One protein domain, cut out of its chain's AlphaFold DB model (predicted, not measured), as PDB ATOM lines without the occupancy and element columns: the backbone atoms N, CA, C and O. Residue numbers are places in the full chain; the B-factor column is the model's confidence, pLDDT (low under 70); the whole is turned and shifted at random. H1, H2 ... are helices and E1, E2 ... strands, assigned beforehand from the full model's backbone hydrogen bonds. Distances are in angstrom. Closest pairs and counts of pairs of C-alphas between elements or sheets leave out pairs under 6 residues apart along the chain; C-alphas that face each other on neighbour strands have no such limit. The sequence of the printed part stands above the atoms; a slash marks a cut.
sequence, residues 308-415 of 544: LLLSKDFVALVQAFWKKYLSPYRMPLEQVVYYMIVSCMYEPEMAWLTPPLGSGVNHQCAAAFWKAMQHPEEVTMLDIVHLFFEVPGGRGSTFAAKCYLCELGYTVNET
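This is residues 308 to 415 of the 544 residues of an uncharacterized protein of Edaphochlamys debaryana (UniProt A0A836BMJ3). Four helices are stacked crosswise, one on the next: H1 crosses H2, H2 crosses H4, and H4 crosses H3, with H2 and H4 in the middle. H5 turns off from the end of H4 at a corner and passes near the first residues of H1 and H2, while the short strand E1 packs on H2 and H3. The printed part has 108 residues with five named helices and one named strand, in the order H1, H2, E1, H3, H4, H5; the class is mostly helix, and there is no sheet of named strands. The whole is compact, with a radius of gyration of the C-alphas of 13.6 A, and rounded, spanning 35 by 35 by 20 A.

H1, residues 314 to 326, touches H2, residues 333 to 342, with residues 318 to 322 alone; the closest C-alphas are those of Trp 322 and Val 336, 6.6 A apart. Their lines are about perpendicular, at 75 degrees. H2 touches the hub, H4, residues 381 to 388, about perpendicular at 81 degrees, with C-alphas 338 and 384 closest at 6.3 A. H3, residues 363 to 374, touches H4 with residues 364 to 369 alone; the closest C-alphas, of Ala 368 and Asp 383, are 4.7 A apart, and the lines are about perpendicular at 76 degrees. H5, residues 395 to 407, and H4 only just touch, only at the corner, with 3 pairs of C-alphas within 8 A, the closest being Phe 388 and Gly 396 at 5.1 A. H1 and H5 are close but not clearly touching, with C-alphas 315 and 403 closest at 7.3 A. H3 is apart from H1 and H5. E1, residues 346 to 348, pairs with no named strand, but residues 308 to 309 pair with its residues 347 to 348, parallel. In the five helices every O i to N i+4 pair is within hydrogen-bond range.

H1 begins at C-alpha 314, (-4.026, -51.588, 9.756), and is 16.5 A long from first to last C-alpha. H2 measures 14.3 A, E1 7.1 A, H3 16.3 A and H4 10.6 A. H4 begins at C-alpha 381, (-4.930, -34.366, 10.724). H5, 18.4 A long, ends at C-alpha 407, (-1.988, -47.818, 23.576).

The two C-alphas farthest apart, of Glu 378 and Thr 415, are 40.6 A apart. The printed part has no cut. The link from E1 to H3, residues 349 to 362, is long. The mean pLDDT of the printed part is 80.5, and residues 356, 358 and 391 to 415 are under 70; the mean of H5 is 53.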
ATOM      1  N   LEU A 308      -1.076 -50.240   0.222       89.88
ATOM      2  CA  LEU A 308      -2.468 -50.148   0.664       89.88
ATOM      3  C   LEU A 308      -2.610 -50.394   2.178       89.88
ATOM      4  O   LEU A 308      -2.216 -51.441   2.703       89.88
ATOM      5  N   LEU A 309      -3.232 -49.441   2.868       91.00
ATOM      6  CA  LEU A 309      -3.675 -49.553   4.255       91.00
ATOM      7  C   LEU A 309      -4.990 -50.329   4.300       91.00
ATOM      8  O   LEU A 309      -6.073 -49.750   4.367       91.00
ATOM      9  N   LEU A 310      -4.878 -51.655   4.237       87.75
ATOM     10  CA  LEU A 310      -6.024 -52.557   4.296       87.75
ATOM     11  C   LEU A 310      -6.642 -52.562   5.699       87.75
ATOM     12  O   LEU A 310      -5.927 -52.714   6.692       87.75
ATOM     13  N   SER A 311      -7.974 -52.497   5.790       84.88
ATOM     14  CA  SER A 311      -8.697 -52.443   7.080       84.88
ATOM     15  C   SER A 311      -8.377 -53.615   8.026       84.88
ATOM     16  O   SER A 311      -8.437 -53.452   9.242       84.88
ATOM     17  N   LYS A 312      -8.014 -54.783   7.482       83.00
ATOM     18  CA  LYS A 312      -7.625 -55.985   8.243       83.00
ATOM     19  C   LYS A 312      -6.202 -55.948   8.815       83.00
ATOM     20  O   LYS A 312      -5.953 -56.566   9.843       83.00
ATOM     21  N   ASP A 313      -5.281 -55.225   8.174       85.00
ATOM     22  CA  ASP A 313      -3.849 -55.244   8.510       85.00
ATOM     23  C   ASP A 313      -3.396 -53.937   9.195       85.00
ATOM     24  O   ASP A 313      -2.220 -53.785   9.526       85.00
ATOM     25  N   PHE A 314      -4.314 -52.982   9.398       88.94
ATOM     26  CA  PHE A 314      -4.026 -51.588   9.756       88.94
ATOM     27  C   PHE A 314      -3.108 -51.445  10.985       88.94
ATOM     28  O   PHE A 314      -2.037 -50.860  10.843       88.94
ATOM     29  N   VAL A 315      -3.425 -52.064  12.139       86.75
ATOM     30  CA  VAL A 315      -2.541 -52.038  13.334       86.75
ATOM     31  C   VAL A 315      -1.128 -52.506  12.997       86.75
ATOM     32  O   VAL A 315      -0.160 -51.825  13.323       86.75
ATOM     33  N   ALA A 316      -0.996 -53.652  12.324       86.19
ATOM     34  CA  ALA A 316       0.303 -54.247  12.035       86.19
ATOM     35  C   ALA A 316       1.141 -53.368  11.090       86.19
ATOM     36  O   ALA A 316       2.359 -53.283  11.244       86.19
ATOM     37  N   LEU A 317       0.501 -52.676  10.139       91.88
ATOM     38  CA  LEU A 317       1.172 -51.720   9.256       91.88
ATOM     39  C   LEU A 317       1.599 -50.449  10.000       91.88
ATOM     40  O   LEU A 317       2.727 -49.995   9.799       91.88
ATOM     41  N   VAL A 318       0.740 -49.912  10.871       93.44
ATOM     42  CA  VAL A 318       1.011 -48.694  11.650       93.44
ATOM     43  C   VAL A 318       2.102 -48.938  12.697       93.44
ATOM     44  O   VAL A 318       3.086 -48.202  12.744       93.44
ATOM     45  N   GLN A 319       2.019 -50.032  13.461       88.50
ATOM     46  CA  GLN A 319       3.060 -50.436  14.413       88.50
ATOM     47  C   GLN A 319       4.400 -50.722  13.721       88.50
ATOM     48  O   GLN A 319       5.451 -50.336  14.236       88.50
ATOM     49  N   ALA A 320       4.394 -51.362  12.543       89.75
ATOM     50  CA  ALA A 320       5.617 -51.604  11.776       89.75
ATOM     51  C   ALA A 320       6.246 -50.307  11.241       89.75
ATOM     52  O   ALA A 320       7.472 -50.194  11.227       89.75
ATOM     53  N   PHE A 321       5.435 -49.324  10.835       95.00
ATOM     54  CA  PHE A 321       5.913 -47.997  10.444       95.00
ATOM     55  C   PHE A 321       6.500 -47.246  11.638       95.00
ATOM     56  O   PHE A 321       7.657 -46.833  11.586       95.00
ATOM     57  N   TRP A 322       5.744 -47.141  12.737       94.69
ATOM     58  CA  TRP A 322       6.189 -46.487  13.966       94.69
ATOM     59  C   TRP A 322       7.511 -47.081  14.461       94.69
ATOM     60  O   TRP A 322       8.504 -46.366  14.594       94.69
ATOM     61  N   LYS A 323       7.580 -48.409  14.615       92.12
ATOM     62  CA  LYS A 323       8.780 -49.116  15.087       92.12
ATOM     63  C   LYS A 323       9.998 -48.930  14.172       92.12
ATOM     64  O   LYS A 323      11.122 -49.021  14.659       92.12
ATOM     65  N   LYS A 324       9.792 -48.699  12.870       94.19
ATOM     66  CA  LYS A 324      10.872 -48.530  11.883       94.19
ATOM     67  C   LYS A 324      11.336 -47.077  11.722       94.19
ATOM     68  O   LYS A 324      12.517 -46.873  11.454       94.19
ATOM     69  N   TYR A 325      10.433 -46.102  11.831       95.25
ATOM     70  CA  TYR A 325      10.692 -44.715  11.420       95.25
ATOM     71  C   TYR A 325      10.451 -43.651  12.503       95.25
ATOM     72  O   TYR A 325      11.021 -42.571  12.394       95.25
ATOM     73  N   LEU A 326       9.620 -43.925  13.518       94.25
ATOM     74  CA  LEU A 326       9.227 -42.946  14.549       94.25
ATOM     75  C   LEU A 326       9.662 -43.331  15.973       94.25
ATOM     76  O   LEU A 326       9.695 -42.481  16.855       94.25
ATOM     77  N   SER A 327      10.001 -44.594  16.229       89.50
ATOM     78  CA  SER A 327      10.529 -45.030  17.525       89.50
ATOM     79  C   SER A 327      11.845 -44.295  17.849       89.50
ATOM     80  O   SER A 327      12.709 -44.217  16.972       89.50
ATOM     81  N   PRO A 328      12.033 -43.755  19.071       94.81
ATOM     82  CA  PRO A 328      11.268 -44.024  20.294       94.81
ATOM     83  C   PRO A 328      10.134 -43.027  20.613       94.81
ATOM     84  O   PRO A 328       9.583 -43.082  21.712       94.81
ATOM     85  N   TYR A 329       9.788 -42.095  19.719       93.25
ATOM     86  CA  TYR A 329       8.800 -41.050  20.014       93.25
ATOM     87  C   TYR A 329       7.401 -41.647  20.241       93.25
ATOM     88  O   TYR A 329       6.860 -42.330  19.373       93.25
ATOM     89  N   ARG A 330       6.787 -41.376  21.401       89.94
ATOM     90  CA  ARG A 330       5.370 -41.697  21.651       89.94
ATOM     91  C   ARG A 330       4.497 -40.681  20.915       89.94
ATOM     92  O   ARG A 330       4.695 -39.481  21.088       89.94
ATOM     93  N   MET A 331       3.564 -41.158  20.094       90.06
ATOM     94  CA  MET A 331       2.710 -40.336  19.230       90.06
ATOM     95  C   MET A 331       1.307 -40.957  19.156       90.06
ATOM     96  O   MET A 331       1.238 -42.186  19.158       90.06
ATOM     97  N   PRO A 332       0.220 -40.167  19.060       90.62
ATOM     98  CA  PRO A 332      -1.123 -40.700  18.828       90.62
ATOM     99  C   PRO A 332      -1.219 -41.458  17.500       90.62
ATOM    100  O   PRO A 332      -0.571 -41.070  16.516       90.62
ATOM    101  N   LEU A 333      -2.059 -42.493  17.450       90.00
ATOM    102  CA  LEU A 333      -2.267 -43.331  16.267       90.00
ATOM    103  C   LEU A 333      -2.571 -42.516  15.001       90.00
ATOM    104  O   LEU A 333      -1.993 -42.770  13.943       90.00
ATOM    105  N   GLU A 334      -3.436 -41.507  15.114       93.56
ATOM    106  CA  GLU A 334      -3.824 -40.601  14.029       93.56
ATOM    107  C   GLU A 334      -2.596 -39.911  13.424       93.56
ATOM    108  O   GLU A 334      -2.500 -39.748  12.208       93.56
ATOM    109  N   GLN A 335      -1.630 -39.525  14.264       95.69
ATOM    110  CA  GLN A 335      -0.435 -38.803  13.836       95.69
ATOM    111  C   GLN A 335       0.601 -39.742  13.201       95.69
ATOM    112  O   GLN A 335       1.317 -39.337  12.286       95.69
ATOM    113  N   VAL A 336       0.649 -41.016  13.606       96.44
ATOM    114  CA  VAL A 336       1.431 -42.031  12.879       96.44
ATOM    115  C   VAL A 336       0.829 -42.267  11.492       96.44
ATOM    116  O   VAL A 336       1.555 -42.230  10.499       96.44
ATOM    117  N   VAL A 337      -0.494 -42.448  11.401       96.12
ATOM    118  CA  VAL A 337      -1.216 -42.652  10.130       96.12
ATOM    119  C   VAL A 337      -1.065 -41.439   9.204       96.12
ATOM    120  O   VAL A 337      -0.837 -41.609   8.007       96.12
ATOM    121  N   TYR A 338      -1.094 -40.223   9.753       97.12
ATOM    122  CA  TYR A 338      -0.765 -38.990   9.037       97.12
ATOM    123  C   TYR A 338       0.610 -39.068   8.356       97.12
ATOM    124  O   TYR A 338       0.699 -38.908   7.138       97.12
ATOM    125  N   TYR A 339       1.674 -39.403   9.099       97.31
ATOM    126  CA  TYR A 339       3.007 -39.546   8.505       97.31
ATOM    127  C   TYR A 339       3.100 -40.695   7.494       97.31
ATOM    128  O   TYR A 339       3.866 -40.579   6.545       97.31
ATOM    129  N   MET A 340       2.323 -41.774   7.641       96.31
ATOM    130  CA  MET A 340       2.291 -42.872   6.660       96.31
ATOM    131  C   MET A 340       1.769 -42.431   5.288       96.31
ATOM    132  O   MET A 340       2.317 -42.853   4.266       96.31
ATOM    133  N   ILE A 341       0.730 -41.587   5.272       96.44
ATOM    134  CA  ILE A 341       0.168 -41.009   4.045       96.44
ATOM    135  C   ILE A 341       1.115 -39.946   3.474       96.44
ATOM    136  O   ILE A 341       1.551 -40.070   2.331       96.44
ATOM    137  N   VAL A 342       1.496 -38.949   4.281       96.00
ATOM    138  CA  VAL A 342       2.340 -37.815   3.848       96.00
ATOM    139  C   VAL A 342       3.730 -38.269   3.382       96.00
ATOM    140  O   VAL A 342       4.323 -37.637   2.515       96.00
ATOM    141  N   SER A 343       4.259 -39.392   3.889       94.50
ATOM    142  CA  SER A 343       5.537 -39.942   3.416       94.50
ATOM    143  C   SER A 343       5.469 -40.603   2.033       94.50
ATOM    144  O   SER A 343       6.466 -41.193   1.617       94.50
ATOM    145  N   CYS A 344       4.306 -40.627   1.374       91.81
ATOM    146  CA  CYS A 344       4.073 -41.301   0.093       91.81
ATOM    147  C   CYS A 344       4.525 -42.774   0.069       91.81
ATOM    148  O   CYS A 344       4.903 -43.291  -0.978       91.81
ATOM    149  N   MET A 345       4.492 -43.467   1.216       90.94
ATOM    150  CA  MET A 345       4.790 -44.908   1.308       90.94
ATOM    151  C   MET A 345       3.527 -45.756   1.495       90.94
ATOM    152  O   MET A 345       3.581 -46.974   1.325       90.94
ATOM    153  N   TYR A 346       2.398 -45.135   1.841       93.88
ATOM    154  CA  TYR A 346       1.120 -45.799   2.081       93.88
ATOM    155  C   TYR A 346      -0.029 -44.992   1.481       93.88
ATOM    156  O   TYR A 346       0.072 -43.778   1.323       93.88
ATOM    157  N   GLU A 347      -1.129 -45.670   1.166       93.62
ATOM    158  CA  GLU A 347      -2.355 -45.052   0.652       93.62
ATOM    159  C   GLU A 347      -3.597 -45.801   1.182       93.62
ATOM    160  O   GLU A 347      -3.495 -46.990   1.510       93.62
ATOM    161  N   PRO A 348      -4.761 -45.149   1.342       92.69
ATOM    162  CA  PRO A 348      -5.958 -45.793   1.881       92.69
ATOM    163  C   PRO A 348      -6.582 -46.814   0.914       92.69
ATOM    164  O   PRO A 348      -6.730 -46.570  -0.279       92.69
ATOM    165  N   GLU A 349      -7.044 -47.952   1.440       89.50
ATOM    166  CA  GLU A 349      -7.904 -48.882   0.693       89.50
ATOM    167  C   GLU A 349      -9.283 -48.251   0.395       89.50
ATOM    168  O   GLU A 349      -9.891 -47.637   1.271       89.50
ATOM    169  N   MET A 350      -9.852 -48.482  -0.797       86.25
ATOM    170  CA  MET A 350     -11.228 -48.060  -1.142       86.25
ATOM    171  C   MET A 350     -12.291 -48.499  -0.110       86.25
ATOM    172  O   MET A 350     -13.333 -47.860   0.009       86.25
ATOM    173  N   ALA A 351     -12.030 -49.556   0.666       84.44
ATOM    174  CA  ALA A 351     -12.898 -50.036   1.740       84.44
ATOM    175  C   ALA A 351     -13.125 -49.022   2.883       84.44
ATOM    176  O   ALA A 351     -14.098 -49.173   3.621       84.44
ATOM    177  N   TRP A 352     -12.281 -47.991   3.031       85.56
ATOM    178  CA  TRP A 352     -12.495 -46.909   4.006       85.56
ATOM    179  C   TRP A 352     -13.577 -45.907   3.563       85.56
ATOM    180  O   TRP A 352     -14.249 -45.326   4.413       85.56
ATOM    181  N   LEU A 353     -13.825 -45.762   2.253       85.19
ATOM    182  CA  LEU A 353     -14.901 -44.911   1.718       85.19
ATOM    183  C   LEU A 353     -16.304 -45.466   1.976       85.19
ATOM    184  O   LEU A 353     -17.267 -44.705   2.064       85.19
ATOM    185  N   THR A 354     -16.436 -46.793   2.007       78.81
ATOM    186  CA  THR A 354     -17.724 -47.494   1.979       78.81
ATOM    187  C   THR A 354     -17.976 -48.217   3.303       78.81
ATOM    188  O   THR A 354     -17.440 -49.314   3.507       78.81
ATOM    189  N   PRO A 355     -18.809 -47.667   4.207       70.19
ATOM    190  CA  PRO A 355     -19.199 -48.357   5.431       70.19
ATOM    191  C   PRO A 355     -19.845 -49.716   5.109       70.19
ATOM    192  O   PRO A 355     -20.632 -49.808   4.161       70.19
ATOM    193  N   PRO A 356     -19.572 -50.776   5.895       65.19
ATOM    194  CA  PRO A 356     -19.998 -52.144   5.572       65.19
ATOM    195  C   PRO A 356     -21.525 -52.351   5.567       65.19
ATOM    196  O   PRO A 356     -21.987 -53.405   5.140       65.19
ATOM    197  N   LEU A 357     -22.299 -51.360   6.020       70.12
ATOM    198  CA  LEU A 357     -23.763 -51.372   6.080       70.12
ATOM    199  C   LEU A 357     -24.433 -50.487   5.007       70.12
ATOM    200  O   LEU A 357     -25.638 -50.264   5.063       70.12
ATOM    201  N   GLY A 358     -23.677 -49.978   4.025       66.69
ATOM    202  CA  GLY A 358     -24.245 -49.293   2.856       66.69
ATOM    203  C   GLY A 358     -24.871 -47.921   3.134       66.69
ATOM    204  O   GLY A 358     -25.674 -47.447   2.334       66.69
ATOM    205  N   SER A 359     -24.493 -47.259   4.231       71.56
ATOM    206  CA  SER A 359     -25.010 -45.959   4.696       71.56
ATOM    207  C   SER A 359     -24.594 -44.744   3.839       71.56
ATOM    208  O   SER A 359     -24.476 -43.631   4.349       71.56
ATOM    209  N   GLY A 360     -24.347 -44.948   2.542       76.50
ATOM    210  CA  GLY A 360     -23.752 -43.963   1.639       76.50
ATOM    211  C   GLY A 360     -22.253 -43.734   1.877       76.50
ATOM    212  O   GLY A 360     -21.659 -44.246   2.824       76.50
ATOM    213  N   VAL A 361     -21.641 -42.951   0.987       80.88
ATOM    214  CA  VAL A 361     -20.270 -42.443   1.143       80.88
ATOM    215  C   VAL A 361     -20.360 -41.038   1.739       80.88
ATOM    216  O   VAL A 361     -21.027 -40.175   1.167       80.88
ATOM    217  N   ASN A 362     -19.697 -40.784   2.872       84.69
ATOM    218  CA  ASN A 362     -19.609 -39.429   3.426       84.69
ATOM    219  C   ASN A 362     -18.729 -38.560   2.506       84.69
ATOM    220  O   ASN A 362     -17.579 -38.908   2.249       84.69
ATOM    221  N   HIS A 363     -19.245 -37.414   2.052       89.00
ATOM    222  CA  HIS A 363     -18.522 -36.463   1.203       89.00
ATOM    223  C   HIS A 363     -17.198 -35.974   1.821       89.00
ATOM    224  O   HIS A 363     -16.224 -35.778   1.098       89.00
ATOM    225  N   GLN A 364     -17.122 -35.802   3.146       90.31
ATOM    226  CA  GLN A 364     -15.879 -35.413   3.830       90.31
ATOM    227  C   GLN A 364     -14.826 -36.527   3.755       90.31
ATOM    228  O   GLN A 364     -13.684 -36.265   3.393       90.31
ATOM    229  N   CYS A 365     -15.229 -37.777   4.002       89.56
ATOM    230  CA  CYS A 365     -14.367 -38.952   3.834       89.56
ATOM    231  C   CYS A 365     -13.949 -39.137   2.362       89.56
ATOM    232  O   CYS A 365     -12.783 -39.403   2.087       89.56
ATOM    233  N   ALA A 366     -14.852 -38.904   1.402       91.62
ATOM    234  CA  ALA A 366     -14.534 -38.935  -0.028       91.62
ATOM    235  C   ALA A 366     -13.488 -37.885  -0.432       91.62
ATOM    236  O   ALA A 366     -12.550 -38.209  -1.159       91.62
ATOM    237  N   ALA A 367     -13.621 -36.652   0.061       94.88
ATOM    238  CA  ALA A 367     -12.645 -35.591  -0.171       94.88
ATOM    239  C   ALA A 367     -11.287 -35.925   0.470       94.88
ATOM    240  O   ALA A 367     -10.268 -35.873  -0.214       94.88
ATOM    241  N   ALA A 368     -11.279 -36.344   1.740       94.69
ATOM    242  CA  ALA A 368     -10.075 -36.743   2.469       94.69
ATOM    243  C   ALA A 368      -9.341 -37.922   1.803       94.69
ATOM    244  O   ALA A 368      -8.122 -37.887   1.647       94.69
ATOM    245  N   PHE A 369     -10.076 -38.941   1.347       94.31
ATOM    246  CA  PHE A 369      -9.538 -40.072   0.591       94.31
ATOM    247  C   PHE A 369      -8.945 -39.634  -0.750       94.31
ATOM    248  O   PHE A 369      -7.810 -39.983  -1.062       94.31
ATOM    249  N   TRP A 370      -9.692 -38.861  -1.548       94.69
ATOM    250  CA  TRP A 370      -9.223 -38.403  -2.859       94.69
ATOM    251  C   TRP A 370      -7.942 -37.576  -2.729       94.69
ATOM    252  O   TRP A 370      -6.981 -37.782  -3.468       94.69
ATOM    253  N   LYS A 371      -7.905 -36.706  -1.718       96.38
ATOM    254  CA  LYS A 371      -6.739 -35.919  -1.332       96.38
ATOM    255  C   LYS A 371      -5.569 -36.809  -0.901       96.38
ATOM    256  O   LYS A 371      -4.490 -36.665  -1.452       96.38
ATOM    257  N   ALA A 372      -5.781 -37.804  -0.037       94.94
ATOM    258  CA  ALA A 372      -4.740 -38.767   0.347       94.94
ATOM    259  C   ALA A 372      -4.199 -39.612  -0.826       94.94
ATOM    260  O   ALA A 372      -3.038 -40.015  -0.802       94.94
ATOM    261  N   MET A 373      -5.011 -39.866  -1.859       92.38
ATOM    262  CA  MET A 373      -4.576 -40.575  -3.067       92.38
ATOM    263  C   MET A 373      -3.786 -39.681  -4.037       92.38
ATOM    264  O   MET A 373      -2.782 -40.141  -4.585       92.38
ATOM    265  N   GLN A 374      -4.226 -38.441  -4.278       92.56
ATOM    266  CA  GLN A 374      -3.671 -37.563  -5.327       92.56
ATOM    267  C   GLN A 374      -2.652 -36.535  -4.810       92.56
ATOM    268  O   GLN A 374      -1.667 -36.266  -5.489       92.56
ATOM    269  N   HIS A 375      -2.890 -35.991  -3.614       95.06
ATOM    270  CA  HIS A 375      -2.142 -34.901  -2.977       95.06
ATOM    271  C   HIS A 375      -1.837 -35.232  -1.500       95.06
ATOM    272  O   HIS A 375      -2.296 -34.525  -0.591       95.06
ATOM    273  N   PRO A 376      -1.125 -36.345  -1.219       94.69
ATOM    274  CA  PRO A 376      -0.794 -36.771   0.145       94.69
ATOM    275  C   PRO A 376      -0.066 -35.691   0.959       94.69
ATOM    276  O   PRO A 376      -0.234 -35.633   2.172       94.69
ATOM    277  N   GLU A 377       0.687 -34.807   0.306       95.00
ATOM    278  CA  GLU A 377       1.369 -33.652   0.895       95.00
ATOM    279  C   GLU A 377       0.426 -32.561   1.435       95.00
ATOM    280  O   GLU A 377       0.795 -31.839   2.359       95.00
ATOM    281  N   GLU A 378      -0.796 -32.447   0.904       97.06
ATOM    282  CA  GLU A 378      -1.794 -31.475   1.373       97.06
ATOM    283  C   GLU A 378      -2.641 -31.998   2.543       97.06
ATOM    284  O   GLU A 378      -3.404 -31.236   3.153       97.06
ATOM    285  N   VAL A 379      -2.599 -33.308   2.813       97.25
ATOM    286  CA  VAL A 379      -3.426 -33.982   3.828       97.25
ATOM    287  C   VAL A 379      -3.243 -33.321   5.195       97.25
ATOM    288  O   VAL A 379      -2.158 -32.878   5.564       97.25
ATOM    289  N   THR A 380      -4.326 -33.249   5.964       97.44
ATOM    290  CA  THR A 380      -4.352 -32.700   7.324       97.44
ATOM    291  C   THR A 380      -4.703 -33.777   8.348       97.44
ATOM    292  O   THR A 380      -5.267 -34.818   8.012       97.44
ATOM    293  N   MET A 381      -4.453 -33.506   9.631       96.12
ATOM    294  CA  MET A 381      -4.930 -34.366  10.724       96.12
ATOM    295  C   MET A 381      -6.456 -34.571  10.697       96.12
ATOM    296  O   MET A 381      -6.928 -35.650  11.041       96.12
ATOM    297  N   LEU A 382      -7.228 -33.569  10.255       95.06
ATOM    298  CA  LEU A 382      -8.685 -33.675  10.141       95.06
ATOM    299  C   LEU A 382      -9.105 -34.611   8.997       95.06
ATOM    300  O   LEU A 382     -10.023 -35.406   9.175       95.06
ATOM    301  N   ASP A 383      -8.396 -34.579   7.862       95.19
ATOM    302  CA  ASP A 383      -8.610 -35.529   6.762       95.19
ATOM    303  C   ASP A 383      -8.390 -36.981   7.242       95.19
ATOM    304  O   ASP A 383      -9.197 -37.864   6.953       95.19
ATOM    305  N   ILE A 384      -7.339 -37.224   8.040       95.38
ATOM    306  CA  ILE A 384      -7.057 -38.541   8.638       95.38
ATOM    307  C   ILE A 384      -8.171 -38.976   9.602       95.38
ATOM    308  O   ILE A 384      -8.631 -40.117   9.520       95.38
ATOM    309  N   VAL A 385      -8.644 -38.080  10.477       91.56
ATOM    310  CA  VAL A 385      -9.748 -38.361  11.412       91.56
ATOM    311  C   VAL A 385     -11.039 -38.700  10.658       91.56
ATOM    312  O   VAL A 385     -11.620 -39.760  10.902       91.56
ATOM    313  N   HIS A 386     -11.445 -37.881   9.682       89.25
ATOM    314  CA  HIS A 386     -12.631 -38.128   8.852       89.25
ATOM    315  C   HIS A 386     -12.573 -39.466   8.089       89.25
ATOM    316  O   HIS A 386     -13.609 -40.106   7.891       89.25
ATOM    317  N   LEU A 387     -11.381 -39.881   7.644       89.38
ATOM    318  CA  LEU A 387     -11.179 -41.074   6.818       89.38
ATOM    319  C   LEU A 387     -11.101 -42.378   7.629       89.38
ATOM    320  O   LEU A 387     -11.724 -43.373   7.257       89.38
ATOM    321  N   PHE A 388     -10.344 -42.387   8.728       88.62
ATOM    322  CA  PHE A 388     -10.019 -43.617   9.462       88.62
ATOM    323  C   PHE A 388     -10.725 -43.751  10.822       88.62
ATOM    324  O   PHE A 388     -10.809 -44.867  11.331       88.62
ATOM    325  N   PHE A 389     -11.248 -42.666  11.411       85.94
ATOM    326  CA  PHE A 389     -11.676 -42.639  12.821       85.94
ATOM    327  C   PHE A 389     -13.148 -42.237  13.021       85.94
ATOM    328  O   PHE A 389     -13.846 -42.849  13.828       85.94
ATOM    329  N   GLU A 390     -13.650 -41.252  12.273       77.44
ATOM    330  CA  GLU A 390     -14.951 -40.608  12.537       77.44
ATOM    331  C   GLU A 390     -16.156 -41.279  11.850       77.44
ATOM    332  O   GLU A 390     -17.298 -40.888  12.078       77.44
ATOM    333  N   VAL A 391     -15.941 -42.291  11.001       62.97
ATOM    334  CA  VAL A 391     -16.999 -42.888  10.163       62.97
ATOM    335  C   VAL A 391     -18.129 -43.503  11.023       62.97
ATOM    336  O   VAL A 391     -17.909 -44.545  11.653       62.97
ATOM    337  N   PRO A 392     -19.361 -42.942  11.038       53.09
ATOM    338  CA  PRO A 392     -20.435 -43.429  11.906       53.09
ATOM    339  C   PRO A 392     -20.930 -44.805  11.446       53.09
ATOM    340  O   PRO A 392     -21.336 -44.970  10.297       53.09
ATOM    341  N   GLY A 393     -20.855 -45.815  12.319       54.69
ATOM    342  CA  GLY A 393     -21.111 -47.216  11.945       54.69
ATOM    343  C   GLY A 393     -20.091 -47.807  10.953       54.69
ATOM    344  O   GLY A 393     -20.303 -48.896  10.420       54.69
ATOM    345  N   GLY A 394     -18.993 -47.096  10.677       53.16
ATOM    346  CA  GLY A 394     -17.875 -47.590   9.885       53.16
ATOM    347  C   GLY A 394     -16.889 -48.401  10.719       53.16
ATOM    348  O   GLY A 394     -16.912 -48.385  11.946       53.16
ATOM    349  N   ARG A 395     -15.964 -49.083  10.035       56.78
ATOM    350  CA  ARG A 395     -14.937 -49.914  10.690       56.78
ATOM    351  C   ARG A 395     -13.992 -49.101  11.583       56.78
ATOM    352  O   ARG A 395     -13.433 -49.659  12.518       56.78
ATOM    353  N   GLY A 396     -13.838 -47.806  11.300       52.50
ATOM    354  CA  GLY A 396     -12.934 -46.900  12.004       52.50
ATOM    355  C   GLY A 396     -13.192 -46.795  13.504       52.50
ATOM    356  O   GLY A 396     -12.278 -47.022  14.285       52.50
ATOM    357  N   SER A 397     -14.427 -46.530  13.935       52.47
ATOM    358  CA  SER A 397     -14.716 -46.235  15.347       52.47
ATOM    359  C   SER A 397     -14.500 -47.438  16.277       52.47
ATOM    360  O   SER A 397     -13.858 -47.305  17.319       52.47
ATOM    361  N   THR A 398     -14.935 -48.639  15.878       53.72
ATOM    362  CA  THR A 398     -14.695 -49.883  16.635       53.72
ATOM    363  C   THR A 398     -13.216 -50.286  16.654       53.72
ATOM    364  O   THR A 398     -12.760 -50.950  17.584       53.72
ATOM    365  N   PHE A 399     -12.454 -49.907  15.625       55.25
ATOM    366  CA  PHE A 399     -11.041 -50.261  15.474       55.25
ATOM    367  C   PHE A 399     -10.122 -49.268  16.196       55.25
ATOM    368  O   PHE A 399      -9.205 -49.689  16.897       55.25
ATOM    369  N   ALA A 400     -10.416 -47.969  16.109       53.06
ATOM    370  CA  ALA A 400      -9.775 -46.913  16.884       53.06
ATOM    371  C   ALA A 400      -9.912 -47.175  18.389       53.06
ATOM    372  O   ALA A 400      -8.914 -47.131  19.099       53.06
ATOM    373  N   ALA A 401     -11.105 -47.571  18.855       50.88
ATOM    374  CA  ALA A 401     -11.317 -47.982  20.242       50.88
ATOM    375  C   ALA A 401     -10.383 -49.134  20.664       50.88
ATOM    376  O   ALA A 401      -9.738 -49.043  21.705       50.88
ATOM    377  N   LYS A 402     -10.234 -50.185  19.839       53.34
ATOM    378  CA  LYS A 402      -9.281 -51.280  20.115       53.34
ATOM    379  C   LYS A 402      -7.829 -50.797  20.160       53.34
ATOM    380  O   LYS A 402      -7.084 -51.226  21.032       53.34
ATOM    381  N   CYS A 403      -7.423 -49.913  19.250       53.69
ATOM    382  CA  CYS A 403      -6.051 -49.403  19.213       53.69
ATOM    383  C   CYS A 403      -5.740 -48.513  20.421       53.69
ATOM    384  O   CYS A 403      -4.713 -48.706  21.061       53.69
ATOM    385  N   TYR A 404      -6.650 -47.600  20.764       54.38
ATOM    386  CA  TYR A 404      -6.521 -46.689  21.901       54.38
ATOM    387  C   TYR A 404      -6.492 -47.445  23.239       54.38
ATOM    388  O   TYR A 404      -5.708 -47.113  24.122       54.38
ATOM    389  N   LEU A 405      -7.279 -48.522  23.369       50.25
ATOM    390  CA  LEU A 405      -7.196 -49.429  24.518       50.25
ATOM    391  C   LEU A 405      -5.817 -50.105  24.612       50.25
ATOM    392  O   LEU A 405      -5.219 -50.091  25.685       50.25
ATOM    393  N   CYS A 406      -5.270 -50.610  23.501       52.00
ATOM    394  CA  CYS A 406      -3.922 -51.190  23.474       52.00
ATOM    395  C   CYS A 406      -2.802 -50.160  23.736       52.00
ATOM    396  O   CYS A 406      -1.807 -50.501  24.369       52.00
ATOM    397  N   GLU A 407      -2.940 -48.908  23.280       50.66
ATOM    398  CA  GLU A 407      -1.988 -47.818  23.576       50.66
ATOM    399  C   GLU A 407      -2.004 -47.405  25.059       50.66
ATOM    400  O   GLU A 407      -0.995 -46.919  25.571       50.66
ATOM    401  N   LEU A 408      -3.116 -47.656  25.758       44.44
ATOM    402  CA  LEU A 408      -3.277 -47.477  27.203       44.44
ATOM    403  C   LEU A 408      -2.953 -48.740  28.032       44.44
ATOM    404  O   LEU A 408      -3.158 -48.725  29.240       44.44
ATOM    405  N   GLY A 409      -2.451 -49.816  27.412       40.50
ATOM    406  CA  GLY A 409      -2.056 -51.066  28.086       40.50
ATOM    407  C   GLY A 409      -3.157 -52.129  28.218       40.50
ATOM    408  O   GLY A 409      -2.859 -53.290  28.491       40.50
ATOM    409  N   TYR A 410      -4.423 -51.794  27.954       39.00
ATOM    410  CA  TYR A 410      -5.543 -52.713  28.167       39.00
ATOM    411  C   TYR A 410      -5.557 -53.891  27.179       39.00
ATOM    412  O   TYR A 410      -5.696 -53.723  25.965       39.00
ATOM    413  N   THR A 411      -5.531 -55.116  27.709       39.25
ATOM    414  CA  THR A 411      -5.688 -56.348  26.924       39.25
ATOM    415  C   THR A 411      -7.145 -56.566  26.499       39.25
ATOM    416  O   THR A 411      -7.981 -56.998  27.297       39.25
ATOM    417  N   VAL A 412      -7.464 -56.319  25.225       43.88
ATOM    418  CA  VAL A 412      -8.788 -56.624  24.652       43.88
ATOM    419  C   VAL A 412      -8.880 -58.117  24.320       43.88
ATOM    420  O   VAL A 412      -8.219 -58.597  23.403       43.88
ATOM    421  N   ASN A 413      -9.708 -58.856  25.060       39.59
ATOM    422  CA  ASN A 413      -9.813 -60.312  24.941       39.59
ATOM    423  C   ASN A 413     -10.575 -60.739  23.661       39.59
ATOM    424  O   ASN A 413     -11.612 -60.163  23.325       39.59
ATOM    425  N   GLU A 414     -10.080 -61.741  22.926       38.66
ATOM    426  CA  GLU A 414     -10.534 -62.035  21.547       38.66
ATOM    427  C   GLU A 414     -11.915 -62.714  21.440       38.66
ATOM    428  O   GLU A 414     -12.491 -62.798  20.350       38.66
ATOM    429  N   THR A 415     -12.486 -63.160  22.561       33.47
ATOM    430  CA  THR A 415     -13.740 -63.938  22.641       33.47
ATOM    431  C   THR A 415     -14.964 -63.273  21.996       33.47
ATOM    432  O   THR A 415     -15.935 -63.963  21.684       33.47
TER     433      THR A 415